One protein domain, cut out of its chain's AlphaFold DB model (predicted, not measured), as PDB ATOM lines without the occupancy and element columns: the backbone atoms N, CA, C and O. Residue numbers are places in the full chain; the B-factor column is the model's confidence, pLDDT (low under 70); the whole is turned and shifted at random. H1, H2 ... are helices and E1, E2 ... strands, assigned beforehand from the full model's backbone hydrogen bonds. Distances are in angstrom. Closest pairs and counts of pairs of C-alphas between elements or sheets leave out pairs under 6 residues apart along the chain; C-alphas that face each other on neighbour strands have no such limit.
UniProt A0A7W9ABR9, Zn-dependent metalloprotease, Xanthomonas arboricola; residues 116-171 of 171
ATOM      1  N   ASP A 116     154.458 142.590 244.340       98.31
ATOM      2  CA  ASP A 116     155.305 142.923 243.188       98.31
ATOM      3  C   ASP A 116     154.491 143.529 242.040       98.31
ATOM      4  O   ASP A 116     154.952 144.433 241.340       98.31
ATOM      5  N   THR A 117     153.261 143.058 241.840       98.62
ATOM      6  CA  THR A 117     152.323 143.626 240.870       98.62
ATOM      7  C   THR A 117     151.920 145.038 241.266       98.62
ATOM      8  O   THR A 117     151.934 145.923 240.407       98.62
ATOM      9  N   ALA A 118     151.640 145.278 242.549       98.62
ATOM     10  CA  ALA A 118     151.354 146.622 243.044       98.62
ATOM     11  C   ALA A 118     152.557 147.568 242.872       98.62
ATOM     12  O   ALA A 118     152.396 148.690 242.393       98.62
ATOM     13  N   VAL A 119     153.773 147.093 243.169       98.62
ATOM     14  CA  VAL A 119     155.022 147.842 242.964       98.62
ATOM     15  C   VAL A 119     155.211 148.216 241.496       98.62
ATOM     16  O   VAL A 119     155.477 149.378 241.201       98.62
ATOM     17  N   ARG A 120     155.012 147.282 240.555       98.31
ATOM     18  CA  ARG A 120     155.104 147.585 239.114       98.31
ATOM     19  C   ARG A 120     154.071 148.621 238.669       98.31
ATOM     20  O   ARG A 120     154.407 149.499 237.879       98.31
ATOM     21  N   ALA A 121     152.836 148.529 239.166       98.38
ATOM     22  CA  ALA A 121     151.776 149.479 238.833       98.38
ATOM     23  C   ALA A 121     152.093 150.896 239.338       98.38
ATOM     24  O   ALA A 121     151.963 151.857 238.581       98.38
ATOM     25  N   ALA A 122     152.565 151.022 240.582       98.25
ATOM     26  CA  ALA A 122     153.000 152.295 241.154       98.25
ATOM     27  C   ALA A 122     154.252 152.850 240.452       98.25
ATOM     28  O   ALA A 122     154.302 154.031 240.121       98.25
ATOM     29  N   GLY A 123     155.236 151.996 240.158       97.75
ATOM     30  CA  GLY A 123     156.475 152.383 239.478       97.75
ATOM     31  C   GLY A 123     156.254 152.930 238.066       97.75
ATOM     32  O   GLY A 123     156.998 153.799 237.631       97.75
ATOM     33  N   ALA A 124     155.193 152.501 237.374       97.69
ATOM     34  CA  ALA A 124     154.798 153.075 236.086       97.69
ATOM     35  C   ALA A 124     154.303 154.534 236.181       97.69
ATOM     36  O   ALA A 124     154.135 155.181 235.151       97.69
ATOM     37  N   GLN A 125     154.041 155.033 237.394       97.31
ATOM     38  CA  GLN A 125     153.597 156.399 237.692       97.31
ATOM     39  C   GLN A 125     154.665 157.218 238.441       97.31
ATOM     40  O   GLN A 125     154.382 158.339 238.869       97.31
ATOM     41  N   PHE A 126     155.855 156.658 238.688       97.12
ATOM     42  CA  PHE A 126     156.929 157.334 239.416       97.12
ATOM     43  C   PHE A 126     158.015 157.810 238.449       97.12
ATOM     44  O   PHE A 126     158.772 157.013 237.902       97.12
ATOM     45  N   ASP A 127     158.102 159.128 238.263       94.81
ATOM     46  CA  ASP A 127     158.937 159.754 237.225       94.81
ATOM     47  C   ASP A 127     160.392 160.026 237.654       94.81
ATOM     48  O   ASP A 127     161.131 160.734 236.964       94.81
ATOM     49  N   LEU A 128     160.823 159.505 238.806       95.81
ATOM     50  CA  LEU A 128     162.187 159.662 239.315       95.81
ATOM     51  C   LEU A 128     162.900 158.312 239.381       95.81
ATOM     52  O   LEU A 128     162.282 157.260 239.534       95.81
ATOM     53  N   ALA A 129     164.231 158.348 239.320       95.25
ATOM     54  CA  ALA A 129     165.033 157.186 239.676       95.25
ATOM     55  C   ALA A 129     164.868 156.910 241.184       95.25
ATOM     56  O   ALA A 129     165.113 157.825 241.980       95.25
ATOM     57  N   PRO A 130     164.468 155.691 241.591       96.50
ATOM     58  CA  PRO A 130     164.357 155.366 243.002       96.50
ATOM     59  C   PRO A 130     165.724 155.413 243.688       96.50
ATOM     60  O   PRO A 130     166.693 154.849 243.177       96.50
ATOM     61  N   ASP A 131     165.801 156.057 244.849       96.62
ATOM     62  CA  ASP A 131     167.013 156.096 245.683       96.62
ATOM     63  C   ASP A 131     167.062 154.961 246.725       96.62
ATOM     64  O   ASP A 131     168.089 154.740 247.370       96.62
ATOM     65  N   ALA A 132     165.974 154.198 246.842       96.31
ATOM     66  CA  ALA A 132     165.844 153.001 247.658       96.31
ATOM     67  C   ALA A 132     164.901 151.983 246.995       96.31
ATOM     68  O   ALA A 132     164.171 152.291 246.051       96.31
ATOM     69  N   ALA A 133     164.901 150.748 247.509       97.44
ATOM     70  CA  ALA A 133     163.920 149.752 247.094       97.44
ATOM     71  C   ALA A 133     162.499 150.204 247.498       97.44
ATOM     72  O   ALA A 133     162.308 150.613 248.651       97.44
ATOM     73  N   PRO A 134     161.503 150.119 246.595       97.94
ATOM     74  CA  PRO A 134     160.134 150.491 246.922       97.94
ATOM     75  C   PRO A 134     159.568 149.572 248.006       97.94
ATOM     76  O   PRO A 134     159.872 148.378 248.064       97.94
ATOM     77  N   ARG A 135     158.724 150.135 248.868       98.06
ATOM     78  CA  ARG A 135     158.055 149.407 249.955       98.06
ATOM     79  C   ARG A 135     156.591 149.215 249.602       98.06
ATOM     80  O   ARG A 135     155.964 150.154 249.132       98.06
ATOM     81  N   ALA A 136     156.041 148.034 249.864       98.44
ATOM     82  CA  ALA A 136     154.617 147.758 249.695       98.44
ATOM     83  C   ALA A 136     154.050 147.126 250.968       98.44
ATOM     84  O   ALA A 136     154.606 146.159 251.492       98.44
ATOM     85  N   SER A 137     152.933 147.658 251.456       98.50
ATOM     86  CA  SER A 137     152.230 147.146 252.634       98.50
ATOM     87  C   SER A 137     150.727 147.156 252.419       98.50
ATOM     88  O   SER A 137     150.191 148.063 251.788       98.50
ATOM     89  N   LEU A 138     150.039 146.151 252.959       98.75
ATOM     90  CA  LEU A 138     148.581 146.109 252.920       98.75
ATOM     91  C   LEU A 138     147.982 147.157 253.859       98.75
ATOM     92  O   LEU A 138     148.427 147.316 254.997       98.75
ATOM     93  N   ALA A 139     146.927 147.812 253.389       98.62
ATOM     94  CA  ALA A 139     146.135 148.765 254.150       98.62
ATOM     95  C   ALA A 139     144.665 148.685 253.725       98.62
ATOM     96  O   ALA A 139     144.322 148.120 252.686       98.62
ATOM     97  N   LEU A 140     143.780 149.275 254.520       98.31
ATOM     98  CA  LEU A 140     142.436 149.613 254.070       98.31
ATOM     99  C   LEU A 140     142.421 151.082 253.652       98.31
ATOM    100  O   LEU A 140     142.880 151.940 254.399       98.31
ATOM    101  N   TYR A 141     141.839 151.391 252.500       97.88
ATOM    102  CA  TYR A 141     141.622 152.762 252.052       97.88
ATOM    103  C   TYR A 141     140.155 153.144 252.213       97.88
ATOM    104  O   TYR A 141     139.282 152.525 251.605       97.88
ATOM    105  N   ALA A 142     139.883 154.157 253.036       96.88
ATOM    106  CA  ALA A 142     138.532 154.544 253.449       96.88
ATOM    107  C   ALA A 142     138.147 155.981 253.047       96.88
ATOM    108  O   ALA A 142     137.169 156.525 253.547       96.88
ATOM    109  N   ARG A 143     138.894 156.615 252.131       94.44
ATOM    110  CA  ARG A 143     138.585 157.979 251.650       94.44
ATOM    111  C   ARG A 143     137.588 158.019 250.482       94.44
ATOM    112  O   ARG A 143     137.220 159.102 250.044       94.44
ATOM    113  N   GLN A 144     137.176 156.862 249.955       89.06
ATOM    114  CA  GLN A 144     136.289 156.740 248.790       89.06
ATOM    115  C   GLN A 144     135.138 155.758 249.066       89.06
ATOM    116  O   GLN A 144     135.069 154.670 248.493       89.06
ATOM    117  N   GLY A 145     134.227 156.150 249.960       89.50
ATOM    118  CA  GLY A 145     133.093 155.322 250.376       89.50
ATOM    119  C   GLY A 145     133.523 154.139 251.246       89.50
ATOM    120  O   GLY A 145     134.396 154.274 252.103       89.50
ATOM    121  N   ALA A 146     132.906 152.972 251.032       93.75
ATOM    122  CA  ALA A 146     133.206 151.778 251.818       93.75
ATOM    123  C   ALA A 146     134.696 151.378 251.708       93.75
ATOM    124  O   ALA A 146     135.225 151.342 250.592       93.75
ATOM    125  N   PRO A 147     135.363 151.034 252.832       97.19
ATOM    126  CA  PRO A 147     136.777 150.682 252.831       97.19
ATOM    127  C   PRO A 147     137.125 149.542 251.874       97.19
ATOM    128  O   PRO A 147     136.407 148.542 251.793       97.19
ATOM    129  N   ARG A 148     138.271 149.660 251.203       97.56
ATOM    130  CA  ARG A 148     138.814 148.641 250.290       97.56
ATOM    131  C   ARG A 148     140.196 148.200 250.743       97.56
ATOM    132  O   ARG A 148     140.952 149.031 251.232       97.56
ATOM    133  N   LEU A 149     140.515 146.920 250.571       98.56
ATOM    134  CA  LEU A 149     141.884 146.436 250.734       98.56
ATOM    135  C   LEU A 149     142.730 146.969 249.575       98.56
ATOM    136  O   LEU A 149     142.307 146.868 248.424       98.56
ATOM    137  N   VAL A 150     143.893 147.524 249.894       98.62
ATOM    138  CA  VAL A 150     144.837 148.118 248.943       98.62
ATOM    139  C   VAL A 150     146.263 147.747 249.329       98.62
ATOM    140  O   VAL A 150     146.534 147.401 250.485       98.62
ATOM    141  N   TYR A 151     147.183 147.894 248.385       98.75
ATOM    142  CA  TYR A 151     148.589 148.096 248.704       98.75
ATOM    143  C   TYR A 151     148.882 149.596 248.763       98.75
ATOM    144  O   TYR A 151     148.642 150.329 247.807       98.75
ATOM    145  N   GLU A 152     149.439 150.053 249.880       98.62
ATOM    146  CA  GLU A 152     150.184 151.307 249.909       98.62
ATOM    147  C   GLU A 152     151.603 151.012 249.428       98.62
ATOM    148  O   GLU A 152     152.325 150.220 250.044       98.62
ATOM    149  N   VAL A 153     151.982 151.620 248.307       98.75
ATOM    150  CA  VAL A 153     153.312 151.488 247.718       98.75
ATOM    151  C   VAL A 153     154.047 152.809 247.836       98.75
ATOM    152  O   VAL A 153     153.559 153.840 247.378       98.75
ATOM    153  N   ILE A 154     155.237 152.768 248.423       98.50
ATOM    154  CA  ILE A 154     156.054 153.947 248.679       98.50
ATOM    155  C   ILE A 154     157.302 153.896 247.808       98.50
ATOM    156  O   ILE A 154     158.099 152.956 247.901       98.50
ATOM    157  N   TYR A 155     157.461 154.933 246.992       98.50
ATOM    158  CA  TYR A 155     158.665 155.221 246.219       98.50
ATOM    159  C   TYR A 155     159.328 156.485 246.756       98.50
ATOM    160  O   TYR A 155     158.649 157.471 247.040       98.50
ATOM    161  N   SER A 156     160.651 156.472 246.850       98.06
ATOM    162  CA  SER A 156     161.461 157.641 247.187       98.06
ATOM    163  C   SER A 156     162.478 157.915 246.085       98.06
ATOM    164  O   SER A 156     162.905 156.998 245.383       98.06
ATOM    165  N   GLY A 157     162.828 159.181 245.890       97.81
ATOM    166  CA  GLY A 157     163.823 159.604 244.913       97.81
ATOM    167  C   GLY A 157     164.184 161.075 245.072       97.81
ATOM    168  O   GLY A 157     163.533 161.825 245.801       97.81
ATOM    169  N   ILE A 158     165.218 161.505 244.355       97.94
ATOM    170  CA  ILE A 158     165.742 162.873 244.422       97.94
ATOM    171  C   ILE A 158     165.537 163.557 243.070       97.94
ATOM    172  O   ILE A 158     165.909 163.025 242.022       97.94
ATOM    173  N   LYS A 159     164.938 164.749 243.084       96.38
ATOM    174  CA  LYS A 159     164.761 165.581 241.886       96.38
ATOM    175  C   LYS A 159     166.090 166.201 241.426       96.38
ATOM    176  O   LYS A 159     167.017 166.330 242.226       96.38
ATOM    177  N   PRO A 160     166.193 166.678 240.169       96.56
ATOM    178  CA  PRO A 160     167.401 167.356 239.686       96.56
ATOM    179  C   PRO A 160     167.836 168.559 240.542       96.56
ATOM    180  O   PRO A 160     169.030 168.798 240.702       96.56
ATOM    181  N   ASP A 161     166.879 169.273 241.145       97.06
ATOM    182  CA  ASP A 161     167.109 170.399 242.065       97.06
ATOM    183  C   ASP A 161     167.529 169.981 243.489       97.06
ATOM    184  O   ASP A 161     167.608 170.822 244.379       97.06
ATOM    185  N   GLN A 162     167.825 168.693 243.693       97.00
ATOM    186  CA  GLN A 162     168.190 168.072 244.967       97.00
ATOM    187  C   GLN A 162     167.054 167.972 245.993       97.00
ATOM    188  O   GLN A 162     167.315 167.660 247.153       97.00
ATOM    189  N   THR A 163     165.793 168.166 245.598       97.56
ATOM    190  CA  THR A 163     164.644 167.966 246.494       97.56
ATOM    191  C   THR A 163     164.348 166.472 246.687       97.56
ATOM    192  O   THR A 163     163.988 165.800 245.709       97.56
ATOM    193  N   PRO A 164     164.414 165.932 247.922       97.25
ATOM    194  CA  PRO A 164     163.934 164.586 248.219       97.25
ATOM    195  C   PRO A 164     162.416 164.519 248.053       97.25
ATOM    196  O   PRO A 164     161.691 165.422 248.472       97.25
ATOM    197  N   THR A 165     161.925 163.460 247.427       97.00
ATOM    198  CA  THR A 165     160.500 163.234 247.180       97.00
ATOM    199  C   THR A 165     160.138 161.818 247.607       97.00
ATOM    200  O   THR A 165     160.786 160.868 247.181       97.00
ATOM    201  N   GLU A 166     159.088 161.681 248.414       97.62
ATOM    202  CA  GLU A 166     158.455 160.402 248.745       97.62
ATOM    203  C   GLU A 166     157.020 160.423 248.205       97.62
ATOM    204  O   GLU A 166     156.271 161.372 248.442       97.62
ATOM    205  N   MET A 167     156.651 159.397 247.443       98.12
ATOM    206  CA  MET A 167     155.337 159.250 246.828       98.12
ATOM    207  C   MET A 167     154.653 158.002 247.371       98.12
ATOM    208  O   MET A 167     155.218 156.911 247.328       98.12
ATOM    209  N   HIS A 168     153.420 158.177 247.841       98.06
ATOM    210  CA  HIS A 168     152.559 157.108 248.335       98.06
ATOM    211  C   HIS A 168     151.471 156.829 247.301       98.06
ATOM    212  O   HIS A 168     150.587 157.658 247.069       98.06
ATOM    213  N   TYR A 169     151.532 155.658 246.685       98.25
ATOM    214  CA  TYR A 169     150.548 155.179 245.728       98.25
ATOM    215  C   TYR A 169     149.587 154.217 246.420       98.25
ATOM    216  O   TYR A 169     150.008 153.351 247.184       98.25
ATOM    217  N   ILE A 170     148.297 154.368 246.133       97.81
ATOM    218  CA  ILE A 170     147.249 153.451 246.585       97.81
ATOM    219  C   ILE A 170     146.855 152.595 245.388       97.81
ATOM    220  O   ILE A 170     146.296 153.125 244.424       97.81
ATOM    221  N   VAL A 171     147.194 151.308 245.447       97.31
ATOM    222  CA  VAL A 171     146.989 150.333 244.366       97.31
ATOM    223  C   VAL A 171     145.969 149.281 244.775       97.31
ATOM    224  O   VAL A 171     146.104 148.726 245.891       97.31
TER     225      VAL A 171
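AT A GLANCE: This is residues 116 to 171 of the 171 residues of the protein "Zn-dependent metalloprotease" of Xanthomonas arboricola (UniProt A0A7W9ABR9). A long, narrow sheet of three strands has one short helix, H1, packed slantwise over one face, while its other face is bare. The strands E1, E2 and E3 follow one another as two hairpins whose turns, residues 142 to 147 and 159 to 163, lie at opposite ends of the long axis. The printed part has 56 residues, with one named helix and three named strands in the order H1, E1, E2, E3; the sheet's order is E1, E2, E3, antiparallel throughout, and the class is mixed, helices and strands. The whole is elongated, spanning 40 by 22 by 15 A, and only just loose, close to compact, with a radius of gyration of the C-alphas of 12.4 A.

IN THESE COORDINATES: H1 is residues 116 to 123, 10.2 A from first to last C-alpha, and it begins with C-alpha 116 at (155.305, 142.923, 243.188). E1 is residues 135 to 141, 16.9 A long. E2, the longest strand by residues, is residues 148 to 158, and runs 31.0 A from C-alpha 148 at (138.814, 148.641, 250.290) to C-alpha 158 at (165.742, 162.873, 244.422). E3 is residues 164 to 170, 20.1 A long, and ends with C-alpha 170 at (147.249, 153.451, 246.585).

HOW THE PARTS SIT: The three strands form a meander, each strand the antiparallel neighbour of the one before, with E2 as the inner strand and E1 and E3 as edge strands. E1 and E2, a hairpin, stand at 141 degrees between their directions; N 137 and O 152 are 3.0 A apart and N 150 and O 139 are 2.9 A apart, within hydrogen-bond range. E2 and E3, also a hairpin, stand at 164 degrees; N 155 and O 167 are within hydrogen-bond range at 3.0 A, and N 169 and O 153 at 2.8 A. H1 is on the sheet at a height over the sheet of 8.5 A. It is over E2, but E1 and E3 only just fall short: of its 8 C-alphas 4 fall on E2, 2 on E1 and 2 on E3. It runs slantwise to the strands, at 52 degrees to E2 on the local plane. The closest C-alphas of H1 and E2 are those of Val 119 and Val 153, 6.2 A apart; those of H1 and E3 are Ala 122 and Tyr 169, 5.9 A apart. In H1 every O i to N i+4 pair is within hydrogen-bond range.

THE WHOLE: The two C-alphas farthest apart, those of Ala 146 and Asp 161, are 39.9 A apart. The link from H1 to E1 is long, 11 residues; that from E1 to E2 is short, 6 residues; that from E2 to E3 is tight, 5 residues. The printed part has no cut, and it ends at Val 171, the chain's last residue. The mean pLDDT of the printed part is 97.3, and no printed residue is under 70.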